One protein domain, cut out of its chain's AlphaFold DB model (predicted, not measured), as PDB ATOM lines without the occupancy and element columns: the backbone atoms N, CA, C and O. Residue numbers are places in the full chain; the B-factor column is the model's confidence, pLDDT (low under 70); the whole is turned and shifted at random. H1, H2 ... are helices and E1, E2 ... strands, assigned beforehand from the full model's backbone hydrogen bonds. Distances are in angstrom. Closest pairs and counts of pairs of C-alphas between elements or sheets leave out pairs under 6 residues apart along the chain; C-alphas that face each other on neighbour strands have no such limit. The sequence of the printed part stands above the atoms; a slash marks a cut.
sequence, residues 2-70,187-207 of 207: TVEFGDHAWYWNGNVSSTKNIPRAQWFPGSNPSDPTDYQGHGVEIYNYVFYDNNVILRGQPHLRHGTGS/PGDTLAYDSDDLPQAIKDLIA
ATOM      1  N   THR A   2      59.581  16.861 189.906       78.25
ATOM      2  CA  THR A   2      59.723  16.218 188.597       78.25
ATOM      3  C   THR A   2      59.107  14.827 188.688       78.25
ATOM      4  O   THR A   2      59.478  14.071 189.586       78.25
ATOM      5  N   VAL A   3      58.132  14.526 187.833       88.00
ATOM      6  CA  VAL A   3      57.512  13.192 187.766       88.00
ATOM      7  C   VAL A   3      58.506  12.150 187.264       88.00
ATOM      8  O   VAL A   3      59.288  12.405 186.347       88.00
ATOM      9  N   GLU A   4      58.460  10.966 187.857       94.38
ATOM     10  CA  GLU A   4      59.157   9.770 187.390       94.38
ATOM     11  C   GLU A   4      58.182   8.833 186.664       94.38
ATOM     12  O   GLU A   4      56.965   8.909 186.835       94.38
ATOM     13  N   PHE A   5      58.706   7.902 185.866       96.25
ATOM     14  CA  PHE A   5      57.862   6.901 185.215       96.25
ATOM     15  C   PHE A   5      57.180   5.994 186.244       96.25
ATOM     16  O   PHE A   5      57.777   5.586 187.246       96.25
ATOM     17  N   GLY A   6      55.905   5.709 185.995       96.56
ATOM     18  CA  GLY A   6      55.024   5.027 186.932       96.56
ATOM     19  C   GLY A   6      54.469   5.926 188.038       96.56
ATOM     20  O   GLY A   6      53.684   5.439 188.847       96.56
ATOM     21  N   ASP A   7      54.821   7.214 188.104       97.25
ATOM     22  CA  ASP A   7      54.080   8.137 188.962       97.25
ATOM     23  C   ASP A   7      52.647   8.307 188.451       97.25
ATOM     24  O   ASP A   7      52.352   8.162 187.260       97.25
ATOM     25  N   HIS A   8      51.752   8.652 189.372       97.38
ATOM     26  CA  HIS A   8      50.388   9.022 189.046       97.38
ATOM     27  C   HIS A   8      50.016  10.353 189.702       97.38
ATOM     28  O   HIS A   8      50.563  10.740 190.738       97.38
ATOM     29  N   ALA A   9      49.045  11.045 189.115       97.62
ATOM     30  CA  ALA A   9      48.496  12.273 189.663       97.62
ATOM     31  C   ALA A   9      46.978  12.314 189.502       97.62
ATOM     32  O   ALA A   9      46.433  12.057 188.431       97.62
ATOM     33  N   TRP A  10      46.288  12.684 190.574       98.25
ATOM     34  CA  TRP A  10      44.908  13.131 190.508       98.25
ATOM     35  C   TRP A  10      44.864  14.604 190.110       98.25
ATOM     36  O   TRP A  10      45.689  15.398 190.563       98.25
ATOM     37  N   TYR A  11      43.846  14.978 189.342       98.44
ATOM     38  CA  TYR A  11      43.570  16.346 188.926       98.44
ATOM     39  C   TYR A  11      42.098  16.693 189.116       98.44
ATOM     40  O   TYR A  11      41.229  15.901 188.749       98.44
ATOM     41  N   TRP A  12      41.828  17.904 189.598       98.31
ATOM     42  CA  TRP A  12      40.504  18.519 189.539       98.31
ATOM     43  C   TRP A  12      40.607  20.046 189.574       98.31
ATOM     44  O   TRP A  12      41.166  20.617 190.513       98.31
ATOM     45  N   ASN A  13      40.044  20.717 188.564       96.50
ATOM     46  CA  ASN A  13      39.896  22.178 188.516       96.50
ATOM     47  C   ASN A  13      41.190  22.954 188.861       96.50
ATOM     48  O   ASN A  13      41.216  23.809 189.745       96.50
ATOM     49  N   GLY A  14      42.302  22.589 188.217       96.88
ATOM     50  CA  GLY A  14      43.620  23.193 188.455       96.88
ATOM     51  C   GLY A  14      44.368  22.672 189.688       96.88
ATOM     52  O   GLY A  14      45.557  22.941 189.822       96.88
ATOM     53  N   ASN A  15      43.721  21.894 190.559       97.44
ATOM     54  CA  ASN A  15      44.375  21.228 191.681       97.44
ATOM     55  C   ASN A  15      44.982  19.901 191.236       97.44
ATOM     56  O   ASN A  15      44.398  19.179 190.427       97.44
ATOM     57  N   VAL A  16      46.127  19.562 191.824       97.38
ATOM     58  CA  VAL A  16      46.877  18.338 191.544       97.38
ATOM     59  C   VAL A  16      47.255  17.663 192.854       97.38
ATOM     60  O   VAL A  16      47.587  18.336 193.831       97.38
ATOM     61  N   SER A  17      47.217  16.332 192.881       96.50
ATOM     62  CA  SER A  17      47.743  15.546 193.994       96.50
ATOM     63  C   SER A  17      48.416  14.269 193.511       96.50
ATOM     64  O   SER A  17      47.805  13.488 192.789       96.50
ATOM     65  N   SER A  18      49.639  14.019 193.975       93.75
ATOM     66  CA  SER A  18      50.345  12.740 193.811       93.75
ATOM     67  C   SER A  18      50.031  11.739 194.929       93.75
ATOM     68  O   SER A  18      50.632  10.671 195.019       93.75
ATOM     69  N   THR A  19      49.098  12.064 195.830       93.06
ATOM     70  CA  THR A  19      48.663  11.117 196.858       93.06
ATOM     71  C   THR A  19      47.847   9.987 196.246       93.06
ATOM     72  O   THR A  19      47.042  10.207 195.347       93.06
ATOM     73  N   LYS A  20      47.955   8.790 196.829       91.44
ATOM     74  CA  LYS A  20      47.209   7.592 196.409       91.44
ATOM     75  C   LYS A  20      45.702   7.820 196.249       91.44
ATOM     76  O   LYS A  20      45.108   7.397 195.265       91.44
ATOM     77  N   ASN A  21      45.083   8.482 197.225       93.38
ATOM     78  CA  ASN A  21      43.658   8.808 197.197       93.38
ATOM     79  C   ASN A  21      43.436  10.215 196.640       93.38
ATOM     80  O   ASN A  21      44.254  11.106 196.884       93.38
ATOM     81  N   ILE A  22      42.284  10.430 196.002       96.38
ATOM     82  CA  ILE A  22      41.757  11.774 195.741       96.38
ATOM     83  C   ILE A  22      41.682  12.509 197.093       96.38
ATOM     84  O   ILE A  22      41.067  11.974 198.026       96.38
ATOM     85  N   PRO A  23      42.277  13.707 197.251       95.62
ATOM     86  CA  PRO A  23      42.273  14.451 198.511       95.62
ATOM     87  C   PRO A  23      40.910  15.134 198.728       95.62
ATOM     88  O   PRO A  23      40.783  16.355 198.790       95.62
ATOM     89  N   ARG A  24      39.866  14.309 198.854       95.38
ATOM     90  CA  ARG A  24      38.445  14.679 198.869       95.38
ATOM     91  C   ARG A  24      38.131  15.788 199.869       95.38
ATOM     92  O   ARG A  24      37.495  16.761 199.501       95.38
ATOM     93  N   ALA A  25      38.624  15.688 201.104       94.81
ATOM     94  CA  ALA A  25      38.369  16.697 202.135       94.81
ATOM     95  C   ALA A  25      39.008  18.065 201.825       94.81
ATOM     96  O   ALA A  25      38.520  19.089 202.293       94.81
ATOM     97  N   GLN A  26      40.096  18.086 201.049       96.31
ATOM     98  CA  GLN A  26      40.764  19.319 200.637       96.31
ATOM     99  C   GLN A  26      40.093  19.930 199.403       96.31
ATOM    100  O   GLN A  26      39.877  21.137 199.365       96.31
ATOM    101  N   TRP A  27      39.774  19.111 198.398       97.44
ATOM    102  CA  TRP A  27      39.164  19.582 197.148       97.44
ATOM    103  C   TRP A  27      37.674  19.885 197.295       97.44
ATOM    104  O   TRP A  27      37.173  20.819 196.678       97.44
ATOM    105  N   PHE A  28      36.990  19.156 198.175       97.12
ATOM    106  CA  PHE A  28      35.558  19.268 198.434       97.12
ATOM    107  C   PHE A  28      35.312  19.419 199.947       97.12
ATOM    108  O   PHE A  28      34.919  18.458 200.611       97.12
ATOM    109  N   PRO A  29      35.544  20.602 200.549       95.44
ATOM    110  CA  PRO A  29      35.482  20.773 202.006       95.44
ATOM    111  C   PRO A  29      34.129  20.442 202.655       95.44
ATOM    112  O   PRO A  29      34.076  20.181 203.852       95.44
ATOM    113  N   GLY A  30      33.034  20.449 201.886       95.38
ATOM    114  CA  GLY A  30      31.700  20.078 202.376       95.38
ATOM    115  C   GLY A  30      31.332  18.605 202.165       95.38
ATOM    116  O   GLY A  30      30.169  18.251 202.333       95.38
ATOM    117  N   SER A  31      32.279  17.771 201.743       96.81
ATOM    118  CA  SER A  31      32.039  16.360 201.458       96.81
ATOM    119  C   SER A  31      31.844  15.535 202.738       96.81
ATOM    120  O   SER A  31      32.600  15.654 203.707       96.81
ATOM    121  N   ASN A  32      30.867  14.632 202.739       96.00
ATOM    122  CA  ASN A  32      30.526  13.772 203.867       96.00
ATOM    123  C   ASN A  32      31.695  12.834 204.233       96.00
ATOM    124  O   ASN A  32      32.028  11.953 203.446       96.00
ATOM    125  N   PRO A  33      32.307  12.943 205.428       93.12
ATOM    126  CA  PRO A  33      33.448  12.111 205.814       93.12
ATOM    127  C   PRO A  33      33.157  10.606 205.859       93.12
ATOM    128  O   PRO A  33      34.099   9.818 205.806       93.12
ATOM    129  N   SER A  34      31.886  10.207 205.941       94.88
ATOM    130  CA  SER A  34      31.461   8.805 205.903       94.88
ATOM    131  C   SER A  34      31.206   8.272 204.489       94.88
ATOM    132  O   SER A  34      30.981   7.074 204.344       94.88
ATOM    133  N   ASP A  35      31.252   9.126 203.465       93.06
ATOM    134  CA  ASP A  35      31.143   8.736 202.059       93.06
ATOM    135  C   ASP A  35      32.480   9.015 201.342       93.06
ATOM    136  O   ASP A  35      32.802  10.168 201.025       93.06
ATOM    137  N   PRO A  36      33.301   7.980 201.079       89.06
ATOM    138  CA  PRO A  36      34.602   8.150 200.434       89.06
ATOM    139  C   PRO A  36      34.500   8.613 198.972       89.06
ATOM    140  O   PRO A  36      35.510   9.032 198.402       89.06
ATOM    141  N   THR A  37      33.302   8.559 198.386       91.06
ATOM    142  CA  THR A  37      33.007   8.936 196.999       91.06
ATOM    143  C   THR A  37      32.198  10.226 196.879       91.06
ATOM    144  O   THR A  37      31.844  10.626 195.770       91.06
ATOM    145  N   ASP A  38      31.940  10.925 197.992       95.50
ATOM    146  CA  ASP A  38      31.284  12.230 197.955       95.50
ATOM    147  C   ASP A  38      32.235  13.303 197.413       95.50
ATOM    148  O   ASP A  38      32.958  13.981 198.144       95.50
ATOM    149  N   TYR A  39      32.227  13.446 196.093       96.75
ATOM    150  CA  TYR A  39      32.909  14.509 195.363       96.75
ATOM    151  C   TYR A  39      31.980  15.706 195.096       96.75
ATOM    152  O   TYR A  39      32.226  16.476 194.172       96.75
ATOM    153  N   GLN A  40      30.872  15.834 195.842       96.38
ATOM    154  CA  GLN A  40      29.878  16.908 195.712       96.38
ATOM    155  C   GLN A  40      29.327  17.100 194.285       96.38
ATOM    156  O   GLN A  40      28.986  18.206 193.878       96.38
ATOM    157  N   GLY A  41      29.239  16.013 193.513       95.56
ATOM    158  CA  GLY A  41      28.773  16.026 192.122       95.56
ATOM    159  C   GLY A  41      29.865  16.251 191.069       95.56
ATOM    160  O   GLY A  41      29.594  16.069 189.887       95.56
ATOM    161  N   HIS A  42      31.107  16.534 191.468       97.19
ATOM    162  CA  HIS A  42      32.221  16.815 190.551       97.19
ATOM    163  C   HIS A  42      32.995  15.572 190.093       97.19
ATOM    164  O   HIS A  42      34.060  15.687 189.494       97.19
ATOM    165  N   GLY A  43      32.485  14.364 190.352       96.44
ATOM    166  CA  GLY A  43      33.189  13.121 190.022       96.44
ATOM    167  C   GLY A  43      33.628  13.042 188.552       96.44
ATOM    168  O   GLY A  43      34.733  12.591 188.278       96.44
ATOM    169  N   VAL A  44      32.809  13.539 187.622       97.00
ATOM    170  CA  VAL A  44      33.089  13.547 186.170       97.00
ATOM    171  C   VAL A  44      34.135  14.573 185.729       97.00
ATOM    172  O   VAL A  44      34.540  14.576 184.572       97.00
ATOM    173  N   GLU A  45      34.587  15.444 186.625       97.62
ATOM    174  CA  GLU A  45      35.620  16.450 186.353       97.62
ATOM    175  C   GLU A  45      36.992  16.025 186.895       97.62
ATOM    176  O   GLU A  45      37.998  16.691 186.645       97.62
ATOM    177  N   ILE A  46      37.034  14.939 187.670       98.38
ATOM    178  CA  ILE A  46      38.259  14.405 188.257       98.38
ATOM    179  C   ILE A  46      38.914  13.470 187.245       98.38
ATOM    180  O   ILE A  46      38.246  12.613 186.662       98.38
ATOM    181  N   TYR A  47      40.225  13.603 187.076       98.56
ATOM    182  CA  TYR A  47      41.025  12.717 186.233       98.56
ATOM    183  C   TYR A  47      42.203  12.139 187.011       98.56
ATOM    184  O   TYR A  47      42.780  12.805 187.872       98.56
ATOM    185  N   ASN A  48      42.567  10.907 186.680       98.56
ATOM    186  CA  ASN A  48      43.831  10.285 187.047       98.56
ATOM    187  C   ASN A  48      44.745  10.281 185.820       98.56
ATOM    188  O   ASN A  48      44.297   9.958 184.718       98.56
ATOM    189  N   TYR A  49      46.002  10.641 186.031       98.50
ATOM    190  CA  TYR A  49      47.068  10.616 185.041       98.50
ATOM    191  C   TYR A  49      48.137   9.634 185.504       98.50
ATOM    192  O   TYR A  49      48.480   9.653 186.686       98.50
ATOM    193  N   VAL A  50      48.675   8.827 184.592       98.50
ATOM    194  CA  VAL A  50      49.843   7.967 184.831       98.50
ATOM    195  C   VAL A  50      50.912   8.297 183.794       98.50
ATOM    196  O   VAL A  50      50.611   8.389 182.600       98.50
ATOM    197  N   PHE A  51      52.138   8.521 184.261       97.94
ATOM    198  CA  PHE A  51      53.256   9.004 183.451       97.94
ATOM    199  C   PHE A  51      54.142   7.836 183.014       97.94
ATOM    200  O   PHE A  51      54.672   7.103 183.851       97.94
ATOM    201  N   TYR A  52      54.317   7.681 181.706       97.81
ATOM    202  CA  TYR A  52      55.100   6.615 181.090       97.81
ATOM    203  C   TYR A  52      56.298   7.172 180.329       97.81
ATOM    204  O   TYR A  52      56.452   8.380 180.138       97.81
ATOM    205  N   ASP A  53      57.181   6.276 179.909       93.44
ATOM    206  CA  ASP A  53      58.272   6.640 179.021       93.44
ATOM    207  C   ASP A  53      57.761   7.046 177.622       93.44
ATOM    208  O   ASP A  53      56.562   7.175 177.370       93.44
ATOM    209  N   ASN A  54      58.691   7.321 176.703       90.38
ATOM    210  CA  ASN A  54      58.382   7.567 175.289       90.38
ATOM    211  C   ASN A  54      57.346   8.675 175.024       90.38
ATOM    212  O   ASN A  54      56.646   8.634 174.015       90.38
ATOM    213  N   ASN A  55      57.300   9.694 175.889       92.75
ATOM    214  CA  ASN A  55      56.384  10.827 175.765       92.75
ATOM    215  C   ASN A  55      54.901  10.407 175.871       92.75
ATOM    216  O   ASN A  55      54.080  10.917 175.116       92.75
ATOM    217  N   VAL A  56      54.555   9.474 176.771       97.19
ATOM    218  CA  VAL A  56      53.182   8.958 176.932       97.19
ATOM    219  C   VAL A  56      52.620   9.234 178.328       97.19
ATOM    220  O   VAL A  56      53.215   8.890 179.344       97.19
ATOM    221  N   ILE A  57      51.417   9.799 178.382       98.12
ATOM    222  CA  ILE A  57      50.596   9.934 179.587       98.12
ATOM    223  C   ILE A  57      49.259   9.262 179.319       98.12
ATOM    224  O   ILE A  57      48.596   9.569 178.328       98.12
ATOM    225  N   LEU A  58      48.837   8.373 180.212       98.56
ATOM    226  CA  LEU A  58      47.489   7.816 180.170       98.56
ATOM    227  C   LEU A  58      46.583   8.611 181.108       98.56
ATOM    228  O   LEU A  58      46.944   8.864 182.257       98.56
ATOM    229  N   ARG A  59      45.407   9.013 180.616       98.62
ATOM    230  CA  ARG A  59      44.394   9.775 181.356       98.62
ATOM    231  C   ARG A  59      43.077   9.006 181.417       98.62
ATOM    232  O   ARG A  59      42.585   8.524 180.400       98.62
ATOM    233  N   GLY A  60      42.472   8.952 182.600       98.38
ATOM    234  CA  GLY A  60      41.196   8.275 182.829       98.38
ATOM    235  C   GLY A  60      40.448   8.788 184.056       98.38
ATOM    236  O   GLY A  60      40.904   9.694 184.753       98.38
ATOM    237  N   GLN A  61      39.296   8.188 184.329       98.06
ATOM    238  CA  GLN A  61      38.402   8.480 185.451       98.06
ATOM    239  C   GLN A  61      38.030   7.187 186.191       98.06
ATOM    240  O   GLN A  61      36.853   6.832 186.300       98.06
ATOM    241  N   PRO A  62      39.029   6.449 186.692       96.31
ATOM    242  CA  PRO A  62      38.837   5.078 187.148       96.31
ATOM    243  C   PRO A  62      38.028   4.969 188.455       96.31
ATOM    244  O   PRO A  62      37.582   3.883 188.815       96.31
ATOM    245  N   HIS A  63      37.785   6.084 189.154       95.56
ATOM    246  CA  HIS A  63      36.890   6.157 190.317       95.56
ATOM    247  C   HIS A  63      35.401   6.141 189.938       95.56
ATOM    248  O   HIS A  63      34.547   5.971 190.808       95.56
ATOM    249  N   LEU A  64      35.065   6.335 188.659       95.50
ATOM    250  CA  LEU A  64      33.693   6.268 188.165       95.50
ATOM    251  C   LEU A  64      33.383   4.861 187.664       95.50
ATOM    252  O   LEU A  64      34.087   4.323 186.814       95.50
ATOM    253  N   ARG A  65      32.239   4.307 188.083       89.19
ATOM    254  CA  ARG A  65      31.762   2.982 187.641       89.19
ATOM    255  C   ARG A  65      31.676   2.828 186.112       89.19
ATOM    256  O   ARG A  65      31.795   1.721 185.602       89.19
ATOM    257  N   HIS A  66      31.435   3.927 185.400       90.44
ATOM    258  CA  HIS A  66      31.335   3.979 183.939       90.44
ATOM    259  C   HIS A  66      32.278   5.034 183.339       90.44
ATOM    260  O   HIS A  66      31.988   5.590 182.282       90.44
ATOM    261  N   GLY A  67      33.366   5.358 184.046       94.38
ATOM    262  CA  GLY A  67      34.401   6.259 183.546       94.38
ATOM    263  C   GLY A  67      35.250   5.610 182.458       94.38
ATOM    264  O   GLY A  67      35.325   4.385 182.348       94.38
ATOM    265  N   THR A  68      35.908   6.441 181.656       97.06
ATOM    266  CA  THR A  68      36.950   5.999 180.723       97.06
ATOM    267  C   THR A  68      38.257   5.743 181.472       97.06
ATOM    268  O   THR A  68      38.453   6.270 182.564       97.06
ATOM    269  N   GLY A  69      39.163   4.946 180.909       97.38
ATOM    270  CA  GLY A  69      40.474   4.667 181.503       97.38
ATOM    271  C   GLY A  69      40.381   3.988 182.869       97.38
ATOM    272  O   GLY A  69      40.597   4.632 183.893       97.38
ATOM    273  N   SER A  70      40.057   2.692 182.889       97.38
ATOM    274  CA  SER A  70      40.028   1.893 184.123       97.38
ATOM    275  C   SER A  70      41.428   1.721 184.727       97.38
ATOM    276  O   SER A  70      42.427   1.952 184.050       97.38
ATOM    277  N   PRO A 187      39.517   1.576 177.899       97.94
ATOM    278  CA  PRO A 187      40.439   2.597 177.419       97.94
ATOM    279  C   PRO A 187      40.064   4.011 177.876       97.94
ATOM    280  O   PRO A 187      38.885   4.346 178.021       97.94
ATOM    281  N   GLY A 188      41.086   4.829 178.113       97.88
ATOM    282  CA  GLY A 188      40.985   6.271 178.322       97.88
ATOM    283  C   GLY A 188      41.683   7.028 177.197       97.88
ATOM    284  O   GLY A 188      41.706   6.566 176.057       97.88
ATOM    285  N   ASP A 189      42.279   8.170 177.530       98.38
ATOM    286  CA  ASP A 189      43.003   8.998 176.567       98.38
ATOM    287  C   ASP A 189      44.512   8.811 176.697       98.38
ATOM    288  O   ASP A 189      45.069   8.883 177.796       98.38
ATOM    289  N   THR A 190      45.185   8.624 175.567       98.31
ATOM    290  CA  THR A 190      46.647   8.651 175.475       98.31
ATOM    291  C   THR A 190      47.080  10.043 175.034       98.31
ATOM    292  O   THR A 190      46.691  10.507 173.963       98.31
ATOM    293  N   LEU A 191      47.886  10.710 175.853       98.00
ATOM    294  CA  LEU A 191      48.368  12.070 175.628       98.00
ATOM    295  C   LEU A 191      49.893  12.083 175.541       98.00
ATOM    296  O   LEU A 191      50.566  11.312 176.218       98.00
ATOM    297  N   ALA A 192      50.432  12.996 174.740       97.06
ATOM    298  CA  ALA A 192      51.854  13.318 174.746       97.06
ATOM    299  C   ALA A 192      52.182  14.359 175.832       97.06
ATOM    300  O   ALA A 192      51.292  15.124 176.208       97.06
ATOM    301  N   TYR A 193      53.425  14.439 176.326       94.62
ATOM    302  CA  TYR A 193      53.817  15.400 177.379       94.62
ATOM    303  C   TYR A 193      53.686  16.857 176.915       94.62
ATOM    304  O   TYR A 193      53.483  17.758 177.726       94.62
ATOM    305  N   ASP A 194      53.783  17.090 175.609       93.88
ATOM    306  CA  ASP A 194      53.603  18.381 174.951       93.88
ATOM    307  C   ASP A 194      52.168  18.615 174.450       93.88
ATOM    308  O   ASP A 194      51.904  19.636 173.816       93.88
ATOM    309  N   SER A 195      51.223  17.720 174.761       96.50
ATOM    310  CA  SER A 195      49.832  17.836 174.315       96.50
ATOM    311  C   SER A 195      49.166  19.128 174.802       96.50
ATOM    312  O   SER A 195      49.261  19.514 175.973       96.50
ATOM    313  N   ASP A 196      48.421  19.785 173.913       95.44
ATOM    314  CA  ASP A 196      47.591  20.948 174.244       95.44
ATOM    315  C   ASP A 196      46.405  20.588 175.155       95.44
ATOM    316  O   ASP A 196      45.937  21.441 175.909       95.44
ATOM    317  N   ASP A 197      45.992  19.318 175.171       95.75
ATOM    318  CA  ASP A 197      44.897  18.813 176.011       95.75
ATOM    319  C   ASP A 197      45.311  18.571 177.473       95.75
ATOM    320  O   ASP A 197      44.462  18.264 178.320       95.75
ATOM    321  N   LEU A 198      46.607  18.684 177.795       96.38
ATOM    322  CA  LEU A 198      47.084  18.604 179.173       96.38
ATOM    323  C   LEU A 198      46.818  19.920 179.916       96.38
ATOM    324  O   LEU A 198      47.284  20.979 179.483       96.38
ATOM    325  N   PRO A 199      46.159  19.879 181.088       96.62
ATOM    326  CA  PRO A 199      46.045  21.050 181.944       96.62
ATOM    327  C   PRO A 199      47.421  21.599 182.331       96.62
ATOM    328  O   PRO A 199      48.332  20.827 182.632       96.62
ATOM    329  N   GLN A 200      47.554  22.928 182.420       95.94
ATOM    330  CA  GLN A 200      48.825  23.567 182.790       95.94
ATOM    331  C   GLN A 200      49.396  23.014 184.105       95.94
ATOM    332  O   GLN A 200      50.573  22.698 184.172       95.94
ATOM    333  N   ALA A 201      48.545  22.782 185.108       95.69
ATOM    334  CA  ALA A 201      48.976  22.226 186.390       95.69
ATOM    335  C   ALA A 201      49.589  20.813 186.282       95.69
ATOM    336  O   ALA A 201      50.399  20.444 187.124       95.69
ATOM    337  N   ILE A 202      49.215  20.024 185.264       96.50
ATOM    338  CA  ILE A 202      49.850  18.730 184.967       96.50
ATOM    339  C   ILE A 202      51.157  18.938 184.199       96.50
ATOM    340  O   ILE A 202      52.149  18.295 184.530       96.50
ATOM    341  N   LYS A 203      51.197  19.873 183.237       94.88
ATOM    342  CA  LYS A 203      52.438  20.255 182.533       94.88
ATOM    343  C   LYS A 203      53.527  20.712 183.511       94.88
ATOM    344  O   LYS A 203      54.683  20.331 183.362       94.88
ATOM    345  N   ASP A 204      53.145  21.444 184.553       93.44
ATOM    346  CA  ASP A 204      54.053  21.936 185.595       93.44
ATOM    347  C   ASP A 204      54.684  20.815 186.451       93.44
ATOM    348  O   ASP A 204      55.659  21.062 187.158       93.44
ATOM    349  N   LEU A 205      54.151  19.584 186.412       91.38
ATOM    350  CA  LEU A 205      54.775  18.417 187.055       91.38
ATOM    351  C   LEU A 205      55.901  17.800 186.213       91.38
ATOM    352  O   LEU A 205      56.757  17.088 186.740       91.38
ATOM    353  N   ILE A 206      55.853  18.027 184.902       88.94
ATOM    354  CA  ILE A 206      56.772  17.454 183.915       88.94
ATOM    355  C   ILE A 206      58.031  18.326 183.780       88.94
ATOM    356  O   ILE A 206      59.101  17.807 183.462       88.94
ATOM    357  N   ALA A 207      57.895  19.635 184.026       76.75
ATOM    358  CA  ALA A 207      58.969  20.630 183.994       76.75
ATOM    359  C   ALA A 207      59.942  20.520 185.186       76.75
ATOM    360  O   ALA A 207      61.147  20.776 184.960       76.75
TER     361      ALA A 207
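What this domain is: This is residues 2 to 70 and 187 to 207 of the 207 residues of an uncharacterized protein of Nocardia arthritidis (UniProt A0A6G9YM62). What shape? With little regular structure, it is a strongly twisted antiparallel sheet, E2-E1-E3-E4-E5, with H2 over one face and residues 28 to 46 looping at one end. What else? The 90 printed residues, under half in the five named strands and two named helices, are mixed in class and compact, radius of gyration of the C-alphas 13.1 A, spanning 41 by 26 by 21 A.

Where its parts are: Which residues? E1 is 8 to 12, E2 15 to 17, H1 24 to 27, E3 47 to 52, E4 56 to 60, E5 189 to 191, H2 200 to 206. Which anchors? C-alpha 8 is at (50.388, 9.022, 189.046), C-alpha 206 at (56.772, 17.454, 183.915).

How they stand to each other: Which strands pair? Neighbours E1 and E3 have N 9 and O 49 2.9 A apart. And helices? H2 lies over E1 at height 9.0 A; H1 only grazes the sheet. In H2, 1 of 3 O i to N i+4 pairs and 3 of 4 O i to N i+3 are within hydrogen-bond range.

The domain as a whole: Any cut? Residues 71 to 186 are not printed; C-alphas 70 and 187 are 6.8 A apart. Low confidence? No printed residue is under 70.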